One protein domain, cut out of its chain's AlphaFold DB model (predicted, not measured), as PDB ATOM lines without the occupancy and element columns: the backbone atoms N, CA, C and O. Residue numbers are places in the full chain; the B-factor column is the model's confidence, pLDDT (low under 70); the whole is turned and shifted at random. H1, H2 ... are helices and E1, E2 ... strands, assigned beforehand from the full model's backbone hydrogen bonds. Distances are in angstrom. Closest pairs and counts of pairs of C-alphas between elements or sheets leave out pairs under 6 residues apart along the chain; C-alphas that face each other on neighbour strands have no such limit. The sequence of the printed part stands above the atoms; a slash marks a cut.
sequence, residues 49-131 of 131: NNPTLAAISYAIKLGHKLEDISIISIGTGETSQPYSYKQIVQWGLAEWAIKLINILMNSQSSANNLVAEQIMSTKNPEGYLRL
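This is residues 49 to 131 of the 131 residues of the protein "Patatin-like phospholipase family protein" of Okeania sp. SIO2B3 (UniProt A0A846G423). A long helix, H3, makes the length of a loose rod; H1 and a small parallel sheet, E1 and E2, pack on its last part, and short H2 lies at the other end. The class is mostly helix: 83 residues are printed, with H1, E1, H2, H3, E2 in chain order. The radius of gyration of the C-alphas is 16.5 A, the spans 50 by 21 by 19 A.

E1, residues 71 to 73, and E2, residues 128 to 130, are parallel neighbours at 12 degrees; N 73 and O 129, 2.8 A apart, are within hydrogen-bond range. H3, residues 93 to 121, has its closest C-alphas to E2 at Glu 117 and Tyr 128, 6.2 A. H1, residues 52 to 61, touches H3 at residues 112 to 116 alone, closest C-alphas Leu 53 and Ala 116, 5.9 A, the same way at a steep tilt of 47 degrees. H2, residues 85 to 88, is apart from H1, H3 and E2. E1, H2 H3, E2 form a strand-helix-strand unit, parallel strands with helices between, its crossover right-handed. O i to N i+4 pairs are within range throughout H1 and in 23 of 25 in H3; H2 is too short for one.

H3 runs 41.5 A from C-alpha 93 at (173.844, 110.230, 150.196) to C-alpha 121 at (137.567, 108.867, 170.281), with a kink of 33 degrees near residue 100.

The printed part has no cut. The link E1 to H2 is long; residues 78 to 81 have pLDDT under 70.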
ATOM      1  N   ASN A  49     151.393 116.711 155.681       90.75
ATOM      2  CA  ASN A  49     150.995 115.685 154.706       90.75
ATOM      3  C   ASN A  49     149.647 115.031 155.056       90.75
ATOM      4  O   ASN A  49     148.868 114.642 154.193       90.75
ATOM      5  N   ASN A  50     149.355 114.942 156.353       93.81
ATOM      6  CA  ASN A  50     148.022 114.660 156.862       93.81
ATOM      7  C   ASN A  50     147.544 115.877 157.673       93.81
ATOM      8  O   ASN A  50     147.915 116.001 158.846       93.81
ATOM      9  N   PRO A  51     146.727 116.772 157.084       95.69
ATOM     10  CA  PRO A  51     146.310 118.019 157.723       95.69
ATOM     11  C   PRO A  51     145.196 117.836 158.765       95.69
ATOM     12  O   PRO A  51     144.671 118.820 159.280       95.69
ATOM     13  N   THR A  52     144.831 116.599 159.118       96.38
ATOM     14  CA  THR A  52     143.684 116.323 159.993       96.38
ATOM     15  C   THR A  52     143.807 116.979 161.371       96.38
ATOM     16  O   THR A  52     142.867 117.621 161.836       96.38
ATOM     17  N   LEU A  53     144.980 116.904 162.010       96.00
ATOM     18  CA  LEU A  53     145.208 117.576 163.295       96.00
ATOM     19  C   LEU A  53     145.143 119.105 163.177       96.00
ATOM     20  O   LEU A  53     144.631 119.768 164.080       96.00
ATOM     21  N   ALA A  54     145.621 119.666 162.062       95.44
ATOM     22  CA  ALA A  54     145.510 121.097 161.802       95.44
ATOM     23  C   ALA A  54     144.036 121.514 161.658       95.44
ATOM     24  O   ALA A  54     143.632 122.529 162.226       95.44
ATOM     25  N   ALA A  55     143.220 120.696 160.986       96.19
ATOM     26  CA  ALA A  55     141.783 120.920 160.852       96.19
ATOM     27  C   ALA A  55     141.062 120.876 162.213       96.19
ATOM     28  O   ALA A  55     140.303 121.794 162.526       96.19
ATOM     29  N   ILE A  56     141.359 119.875 163.056       96.19
ATOM     30  CA  ILE A  56     140.831 119.776 164.432       96.19
ATOM     31  C   ILE A  56     141.193 121.023 165.235       96.19
ATOM     32  O   ILE A  56     140.325 121.665 165.825       96.19
ATOM     33  N   SER A  57     142.479 121.385 165.242       95.94
ATOM     34  CA  SER A  57     142.975 122.552 165.971       95.94
ATOM     35  C   SER A  57     142.272 123.835 165.522       95.94
ATOM     36  O   SER A  57     141.860 124.643 166.357       95.94
ATOM     37  N   TYR A  58     142.072 124.002 164.213       94.88
ATOM     38  CA  TYR A  58     141.391 125.166 163.662       94.88
ATOM     39  C   TYR A  58     139.899 125.200 164.020       94.88
ATOM     40  O   TYR A  58     139.402 126.248 164.426       94.88
ATOM     41  N   ALA A  59     139.190 124.069 163.964       96.44
ATOM     42  CA  ALA A  59     137.790 123.982 164.382       96.44
ATOM     43  C   ALA A  59     137.609 124.333 165.871       96.44
ATOM     44  O   ALA A  59     136.735 125.127 166.221       96.44
ATOM     45  N   ILE A  60     138.494 123.832 166.740       96.12
ATOM     46  CA  ILE A  60     138.503 124.197 168.165       96.12
ATOM     47  C   ILE A  60     138.760 125.696 168.338       96.12
ATOM     48  O   ILE A  60     138.074 126.361 169.114       96.12
ATOM     49  N   LYS A  61     139.710 126.262 167.583       94.75
ATOM     50  CA  LYS A  61     139.994 127.705 167.593       94.75
ATOM     51  C   LYS A  61     138.783 128.546 167.165       94.75
ATOM     52  O   LYS A  61     138.624 129.660 167.659       94.75
ATOM     53  N   LEU A  62     137.929 128.027 166.280       94.88
ATOM     54  CA  LEU A  62     136.661 128.654 165.889       94.88
ATOM     55  C   LEU A  62     135.553 128.520 166.952       94.88
ATOM     56  O   LEU A  62     134.500 129.137 166.805       94.88
ATOM     57  N   GLY A  63     135.797 127.779 168.035       96.31
ATOM     58  CA  GLY A  63     134.872 127.610 169.156       96.31
ATOM     59  C   GLY A  63     134.042 126.329 169.104       96.31
ATOM     60  O   GLY A  63     133.157 126.160 169.941       96.31
ATOM     61  N   HIS A  64     134.315 125.422 168.162       96.94
ATOM     62  CA  HIS A  64     133.662 124.116 168.126       96.94
ATOM     63  C   HIS A  64     134.237 123.200 169.206       96.94
ATOM     64  O   HIS A  64     135.450 123.147 169.424       96.94
ATOM     65  N   LYS A  65     133.370 122.452 169.886       96.81
ATOM     66  CA  LYS A  65     133.807 121.415 170.820       96.81
ATOM     67  C   LYS A  65     134.141 120.143 170.050       96.81
ATOM     68  O   LYS A  65     133.567 119.884 169.001       96.81
ATOM     69  N   LEU A  66     135.015 119.308 170.611       95.31
ATOM     70  CA  LEU A  66     135.371 118.012 170.014       95.31
ATOM     71  C   LEU A  66     134.158 117.096 169.772       95.31
ATOM     72  O   LEU A  66     134.135 116.387 168.774       95.31
ATOM     73  N   GLU A  67     133.153 117.135 170.653       96.75
ATOM     74  CA  GLU A  67     131.900 116.369 170.517       96.75
ATOM     75  C   GLU A  67     131.068 116.775 169.286       96.75
ATOM     76  O   GLU A  67     130.334 115.952 168.748       96.75
ATOM     77  N   ASP A  68     131.248 118.006 168.795       96.12
ATOM     78  CA  ASP A  68     130.524 118.565 167.646       96.12
ATOM     79  C   ASP A  68     131.305 118.431 166.324       96.12
ATOM     80  O   ASP A  68     130.847 118.889 165.275       96.12
ATOM     81  N   ILE A  69     132.513 117.858 166.354       96.62
ATOM     82  CA  ILE A  69     133.386 117.726 165.183       96.62
ATOM     83  C   ILE A  69     133.260 116.308 164.618       96.62
ATOM     84  O   ILE A  69     133.353 115.325 165.351       96.62
ATOM     85  N   SER A  70     133.095 116.197 163.300       96.75
ATOM     86  CA  SER A  70     133.219 114.938 162.558       96.75
ATOM     87  C   SER A  70     134.209 115.101 161.412       96.75
ATOM     88  O   SER A  70     134.254 116.147 160.763       96.75
ATOM     89  N   ILE A  71     135.022 114.076 161.179       96.75
ATOM     90  CA  ILE A  71     136.166 114.121 160.275       96.75
ATOM     91  C   ILE A  71     136.108 112.934 159.334       96.75
ATOM     92  O   ILE A  71     136.082 111.784 159.767       96.75
ATOM     93  N   ILE A  72     136.186 113.237 158.043       96.62
ATOM     94  CA  ILE A  72     136.513 112.268 157.006       96.62
ATOM     95  C   ILE A  72     137.902 112.639 156.496       96.62
ATOM     96  O   ILE A  72     138.091 113.675 155.861       96.62
ATOM     97  N   SER A  73     138.884 111.814 156.830       95.06
ATOM     98  CA  SER A  73     140.271 111.964 156.411       95.06
ATOM     99  C   SER A  73     140.503 111.064 155.202       95.06
ATOM    100  O   SER A  73     140.337 109.856 155.311       95.06
ATOM    101  N   ILE A  74     140.856 111.631 154.049       94.31
ATOM    102  CA  ILE A  74     141.032 110.872 152.800       94.31
ATOM    103  C   ILE A  74     142.516 110.865 152.442       94.31
ATOM    104  O   ILE A  74     143.117 111.921 152.240       94.31
ATOM    105  N   GLY A  75     143.119 109.682 152.404       89.12
ATOM    106  CA  GLY A  75     144.479 109.472 151.928       89.12
ATOM    107  C   GLY A  75     144.553 109.263 150.415       89.12
ATOM    108  O   GLY A  75     143.582 108.913 149.755       89.12
ATOM    109  N   THR A  76     145.752 109.424 149.860       84.06
ATOM    110  CA  THR A  76     146.060 109.122 148.450       84.06
ATOM    111  C   THR A  76     146.693 107.736 148.280       84.06
ATOM    112  O   THR A  76     147.402 107.483 147.308       84.06
ATOM    113  N   GLY A  77     146.466 106.844 149.249       77.50
ATOM    114  CA  GLY A  77     147.149 105.560 149.381       77.50
ATOM    115  C   GLY A  77     148.480 105.657 150.130       77.50
ATOM    116  O   GLY A  77     149.074 106.726 150.271       77.50
ATOM    117  N   GLU A  78     148.949 104.513 150.618       66.75
ATOM    118  CA  GLU A  78     150.273 104.379 151.214       66.75
ATOM    119  C   GLU A  78     151.192 103.628 150.251       66.75
ATOM    120  O   GLU A  78     150.889 102.522 149.802       66.75
ATOM    121  N   THR A  79     152.365 104.186 149.961       62.09
ATOM    122  CA  THR A  79     153.445 103.435 149.309       62.09
ATOM    123  C   THR A  79     154.213 102.636 150.363       62.09
ATOM    124  O   THR A  79     155.421 102.808 150.533       62.09
ATOM    125  N   SER A  80     153.526 101.814 151.152       58.69
ATOM    126  CA  SER A  80     154.127 101.028 152.230       58.69
ATOM    127  C   SER A  80     154.710  99.724 151.674       58.69
ATOM    128  O   SER A  80     154.271  98.623 151.987       58.69
ATOM    129  N   GLN A  81     155.747  99.847 150.839       65.06
ATOM    130  CA  GLN A  81     156.717  98.764 150.679       65.06
ATOM    131  C   GLN A  81     157.817  98.986 151.722       65.06
ATOM    132  O   GLN A  81     158.615  99.915 151.565       65.06
ATOM    133  N   PRO A  82     157.845  98.204 152.816       77.12
ATOM    134  CA  PRO A  82     158.859  98.372 153.842       77.12
ATOM    135  C   PRO A  82     160.245  98.126 153.244       77.12
ATOM    136  O   PRO A  82     160.485  97.123 152.568       77.12
ATOM    137  N   TYR A  83     161.177  99.041 153.502       85.56
ATOM    138  CA  TYR A  83     162.570  98.834 153.129       85.56
ATOM    139  C   TYR A  83     163.184  97.769 154.040       85.56
ATOM    140  O   TYR A  83     163.129  97.864 155.265       85.56
ATOM    141  N   SER A  84     163.799  96.752 153.444       89.12
ATOM    142  CA  SER A  84     164.568  95.764 154.195       89.12
ATOM    143  C   SER A  84     165.867  96.374 154.724       89.12
ATOM    144  O   SER A  84     166.465  97.253 154.099       89.12
ATOM    145  N   TYR A  85     166.369  95.836 155.837       90.81
ATOM    146  CA  TYR A  85     167.657  96.241 156.408       90.81
ATOM    147  C   TYR A  85     168.797  96.226 155.373       90.81
ATOM    148  O   TYR A  85     169.578  97.172 155.289       90.81
ATOM    149  N   LYS A  86     168.855  95.180 154.532       92.00
ATOM    150  CA  LYS A  86     169.879  95.037 153.484       92.00
ATOM    151  C   LYS A  86     169.816  96.149 152.433       92.00
ATOM    152  O   LYS A  86     170.854  96.497 151.887       92.00
ATOM    153  N   GLN A  87     168.631  96.692 152.151       88.56
ATOM    154  CA  GLN A  87     168.477  97.814 151.224       88.56
ATOM    155  C   GLN A  87     168.956  99.118 151.861       88.56
ATOM    156  O   GLN A  87     169.741  99.829 151.247       88.56
ATOM    157  N   ILE A  88     168.522  99.409 153.092       90.56
ATOM    158  CA  ILE A  88     168.839 100.678 153.768       90.56
ATOM    159  C   ILE A  88     170.342 100.804 154.035       90.56
ATOM    160  O   ILE A  88     170.918 101.865 153.816       90.56
ATOM    161  N   VAL A  89     171.003  99.724 154.470       93.62
ATOM    162  CA  VAL A  89     172.438  99.764 154.810       93.62
ATOM    163  C   VAL A  89     173.340 100.045 153.598       93.62
ATOM    164  O   VAL A  89     174.496 100.414 153.765       93.62
ATOM    165  N   GLN A  90     172.819  99.872 152.381       93.12
ATOM    166  CA  GLN A  90     173.534 100.139 151.130       93.12
ATOM    167  C   GLN A  90     173.288 101.554 150.586       93.12
ATOM    168  O   GLN A  90     173.872 101.911 149.567       93.12
ATOM    169  N   TRP A  91     172.428 102.358 151.220       93.88
ATOM    170  CA  TRP A  91     172.110 103.700 150.731       93.88
ATOM    171  C   TRP A  91     173.292 104.657 150.868       93.88
ATOM    172  O   TRP A  91     173.844 104.841 151.954       93.88
ATOM    173  N   GLY A  92     173.630 105.319 149.762       93.44
ATOM    174  CA  GLY A  92     174.499 106.483 149.746       93.44
ATOM    175  C   GLY A  92     173.722 107.774 150.009       93.44
ATOM    176  O   GLY A  92     172.514 107.779 150.254       93.44
ATOM    177  N   LEU A  93     174.429 108.905 149.948       91.44
ATOM    178  CA  LEU A  93     173.844 110.230 150.196       91.44
ATOM    179  C   LEU A  93     172.691 110.563 149.234       91.44
ATOM    180  O   LEU A  93     171.718 111.194 149.643       91.44
ATOM    181  N   ALA A  94     172.783 110.131 147.974       88.19
ATOM    182  CA  ALA A  94     171.762 110.395 146.964       88.19
ATOM    183  C   ALA A  94     170.473 109.600 147.231       88.19
ATOM    184  O   ALA A  94     169.376 110.159 147.188       88.19
ATOM    185  N   GLU A  95     170.595 108.313 147.567       89.19
ATOM    186  CA  GLU A  95     169.463 107.471 147.945       89.19
ATOM    187  C   GLU A  95     168.789 108.004 149.206       89.19
ATOM    188  O   GLU A  95     167.564 108.129 149.233       89.19
ATOM    189  N   TRP A  96     169.574 108.394 150.214       89.81
ATOM    190  CA  TRP A  96     169.045 109.034 151.414       89.81
ATOM    191  C   TRP A  96     168.255 110.299 151.080       89.81
ATOM    192  O   TRP A  96     167.114 110.415 151.520       89.81
ATOM    193  N   ALA A  97     168.794 111.208 150.262       85.00
ATOM    194  CA  ALA A  97     168.110 112.451 149.906       85.00
ATOM    195  C   ALA A  97     166.734 112.211 149.255       85.00
ATOM    196  O   ALA A  97     165.756 112.864 149.615       85.00
ATOM    197  N   ILE A  98     166.636 111.242 148.339       82.06
ATOM    198  CA  ILE A  98     165.389 110.943 147.619       82.06
ATOM    199  C   ILE A  98     164.395 110.184 148.509       82.06
ATOM    200  O   ILE A  98     163.200 110.474 148.514       82.06
ATOM    201  N   LYS A  99     164.862 109.172 149.250       85.31
ATOM    202  CA  LYS A  99     163.983 108.264 150.002       85.31
ATOM    203  C   LYS A  99     163.514 108.854 151.329       85.31
ATOM    204  O   LYS A  99     162.428 108.494 151.786       85.31
ATOM    205  N   LEU A 100     164.286 109.767 151.921       85.50
ATOM    206  CA  LEU A 100     163.957 110.393 153.199       85.50
ATOM    207  C   LEU A 100     162.645 111.180 153.132       85.50
ATOM    208  O   LEU A 100     161.853 111.085 154.061       85.50
ATOM    209  N   ILE A 101     162.373 111.881 152.026       81.12
ATOM    210  CA  ILE A 101     161.132 112.654 151.847       81.12
ATOM    211  C   ILE A 101     159.908 111.740 151.996       81.12
ATOM    212  O   ILE A 101     159.040 111.998 152.827       81.12
ATOM    213  N   ASN A 102     159.890 110.612 151.281       80.88
ATOM    214  CA  ASN A 102     158.787 109.652 151.355       80.88
ATOM    215  C   ASN A 102     158.654 109.022 152.748       80.88
ATOM    216  O   ASN A 102     157.541 108.835 153.236       80.88
ATOM    217  N   ILE A 103     159.777 108.694 153.402       85.12
ATOM    218  CA  ILE A 103     159.762 108.146 154.767       85.12
ATOM    219  C   ILE A 103     159.142 109.156 155.733       85.12
ATOM    220  O   ILE A 103     158.251 108.793 156.501       85.12
ATOM    221  N   LEU A 104     159.584 110.414 155.688       84.94
ATOM    222  CA  LEU A 104     159.097 111.475 156.566       84.94
ATOM    223  C   LEU A 104     157.609 111.764 156.338       84.94
ATOM    224  O   LEU A 104     156.849 111.813 157.303       84.94
ATOM    225  N   MET A 105     157.176 111.878 155.080       84.94
ATOM    226  CA  MET A 105     155.776 112.137 154.728       84.94
ATOM    227  C   MET A 105     154.840 111.014 155.190       84.94
ATOM    228  O   MET A 105     153.785 111.290 155.769       84.94
ATOM    229  N   ASN A 106     155.230 109.750 154.990       85.69
ATOM    230  CA  ASN A 106     154.436 108.603 155.438       85.69
ATOM    231  C   ASN A 106     154.394 108.525 156.967       85.69
ATOM    232  O   ASN A 106     153.319 108.396 157.547       85.69
ATOM    233  N   SER A 107     155.546 108.695 157.622       87.00
ATOM    234  CA  SER A 107     155.651 108.644 159.086       87.00
ATOM    235  C   SER A 107     154.785 109.714 159.750       87.00
ATOM    236  O   SER A 107     154.060 109.422 160.701       87.00
ATOM    237  N   GLN A 108     154.810 110.945 159.223       89.38
ATOM    238  CA  GLN A 108     153.959 112.029 159.706       89.38
ATOM    239  C   GLN A 108     152.473 111.709 159.502       89.38
ATOM    240  O   GLN A 108     151.673 111.923 160.412       89.38
ATOM    241  N   SER A 109     152.092 111.176 158.336       89.50
ATOM    242  CA  SER A 109     150.697 110.832 158.050       89.50
ATOM    243  C   SER A 109     150.146 109.787 159.022       89.50
ATOM    244  O   SER A 109     149.058 109.987 159.574       89.50
ATOM    245  N   SER A 110     150.912 108.720 159.282       89.62
ATOM    246  CA  SER A 110     150.532 107.652 160.213       89.62
ATOM    247  C   SER A 110     150.449 108.151 161.657       89.62
ATOM    248  O   SER A 110     149.469 107.866 162.348       89.62
ATOM    249  N   ALA A 111     151.430 108.941 162.110       91.25
ATOM    250  CA  ALA A 111     151.414 109.523 163.453       91.25
ATOM    251  C   ALA A 111     150.217 110.468 163.648       91.25
ATOM    252  O   ALA A 111     149.499 110.361 164.643       91.25
ATOM    253  N   ASN A 112     149.951 111.345 162.674       92.44
ATOM    254  CA  ASN A 112     148.820 112.269 162.727       92.44
ATOM    255  C   ASN A 112     147.478 111.535 162.731       92.44
ATOM    256  O   ASN A 112     146.579 111.955 163.453       92.44
ATOM    257  N   ASN A 113     147.343 110.449 161.959       93.25
ATOM    258  CA  ASN A 113     146.132 109.631 161.960       93.25
ATOM    259  C   ASN A 113     145.861 109.047 163.352       93.25
ATOM    260  O   ASN A 113     144.774 109.235 163.885       93.25
ATOM    261  N   LEU A 114     146.869 108.408 163.956       93.94
ATOM    262  CA  LEU A 114     146.740 107.790 165.277       93.94
ATOM    263  C   LEU A 114     146.375 108.817 166.352       93.94
ATOM    264  O   LEU A 114     145.469 108.588 167.149       93.94
ATOM    265  N   VAL A 115     147.053 109.966 166.366       96.06
ATOM    266  CA  VAL A 115     146.772 111.023 167.346       96.06
ATOM    267  C   VAL A 115     145.384 111.627 167.118       96.06
ATOM    268  O   VAL A 115     144.666 111.873 168.084       96.06
ATOM    269  N   ALA A 116     144.976 111.849 165.864       95.38
ATOM    270  CA  ALA A 116     143.657 112.393 165.552       95.38
ATOM    271  C   ALA A 116     142.535 111.438 165.982       95.38
ATOM    272  O   ALA A 116     141.600 111.866 166.652       95.38
ATOM    273  N   GLU A 117     142.665 110.152 165.663       95.62
ATOM    274  CA  GLU A 117     141.721 109.107 166.059       95.62
ATOM    275  C   GLU A 117     141.609 108.994 167.587       95.62
ATOM    276  O   GLU A 117     140.510 108.963 168.142       95.62
ATOM    277  N   GLN A 118     142.740 109.022 168.300       95.69
ATOM    278  CA  GLN A 118     142.748 109.019 169.764       95.69
ATOM    279  C   GLN A 118     142.066 110.258 170.349       95.69
ATOM    280  O   GLN A 118     141.251 110.124 171.257       95.69
ATOM    281  N   ILE A 119     142.349 111.456 169.830       95.56
ATOM    282  CA  ILE A 119     141.704 112.692 170.298       95.56
ATOM    283  C   ILE A 119     140.194 112.622 170.067       95.56
ATOM    284  O   ILE A 119     139.424 112.874 170.997       95.56
ATOM    285  N   MET A 120     139.768 112.257 168.857       95.88
ATOM    286  CA  MET A 120     138.352 112.194 168.504       95.88
ATOM    287  C   MET A 120     137.619 111.136 169.327       95.88
ATOM    288  O   MET A 120     136.577 111.443 169.902       95.88
ATOM    289  N   SER A 121     138.198 109.947 169.511       93.81
ATOM    290  CA  SER A 121     137.567 108.867 170.281       93.81
ATOM    291  C   SER A 121     137.304 109.199 171.753       93.81
ATOM    292  O   SER A 121     136.415 108.604 172.359       93.81
ATOM    293  N   THR A 122     137.981 110.201 172.328       95.12
ATOM    294  CA  THR A 122     137.696 110.642 173.706       95.12
ATOM    295  C   THR A 122     136.336 111.325 173.885       95.12
ATOM    296  O   THR A 122     135.820 111.360 175.006       95.12
ATOM    297  N   LYS A 123     135.775 111.920 172.822       94.75
ATOM    298  CA  LYS A 123     134.560 112.758 172.887       94.75
ATOM    299  C   LYS A 123     133.536 112.465 171.795       94.75
ATOM    300  O   LYS A 123     132.352 112.667 172.036       94.75
ATOM    301  N   ASN A 124     133.972 111.978 170.640       93.56
ATOM    302  CA  ASN A 124     133.131 111.564 169.524       93.56
ATOM    303  C   ASN A 124     133.703 110.289 168.858       93.56
ATOM    304  O   ASN A 124     134.403 110.391 167.848       93.56
ATOM    305  N   PRO A 125     133.442 109.091 169.422       90.44
ATOM    306  CA  PRO A 125     133.994 107.815 168.943       90.44
ATOM    307  C   PRO A 125     133.698 107.486 167.479       90.44
ATOM    308  O   PRO A 125     134.565 106.965 166.790       90.44
ATOM    309  N   GLU A 126     132.513 107.850 166.991       93.62
ATOM    310  CA  GLU A 126     132.092 107.640 165.597       93.62
ATOM    311  C   GLU A 126     132.431 108.847 164.699       93.62
ATOM    312  O   GLU A 126     132.117 108.877 163.511       93.62
ATOM    313  N   GLY A 127     133.057 109.883 165.266       94.25
ATOM    314  CA  GLY A 127     133.341 111.152 164.603       94.25
ATOM    315  C   GLY A 127     134.602 111.157 163.745       94.25
ATOM    316  O   GLY A 127     134.982 112.220 163.257       94.25
ATOM    317  N   TYR A 128     135.280 110.022 163.580       96.62
ATOM    318  CA  TYR A 128     136.520 109.927 162.819       96.62
ATOM    319  C   TYR A 128     136.482 108.751 161.848       96.62
ATOM    320  O   TYR A 128     136.396 107.598 162.259       96.62
ATOM    321  N   LEU A 129     136.602 109.047 160.557       95.31
ATOM    322  CA  LEU A 129     136.729 108.055 159.499       95.31
ATOM    323  C   LEU A 129     137.972 108.362 158.665       95.31
ATOM    324  O   LEU A 129     138.103 109.464 158.130       95.31
ATOM    325  N   ARG A 130     138.867 107.383 158.520       93.25
ATOM    326  CA  ARG A 130     140.009 107.438 157.601       93.25
ATOM    327  C   ARG A 130     139.754 106.508 156.418       93.25
ATOM    328  O   ARG A 130     139.444 105.336 156.623       93.25
ATOM    329  N   LEU A 131     139.896 107.046 155.210       91.06
ATOM    330  CA  LEU A 131     139.816 106.335 153.934       91.06
ATOM    331  C   LEU A 131     141.179 106.344 153.238       91.06
ATOM    332  O   LEU A 131     141.890 107.374 153.345       91.06
TER     333      LEU A 131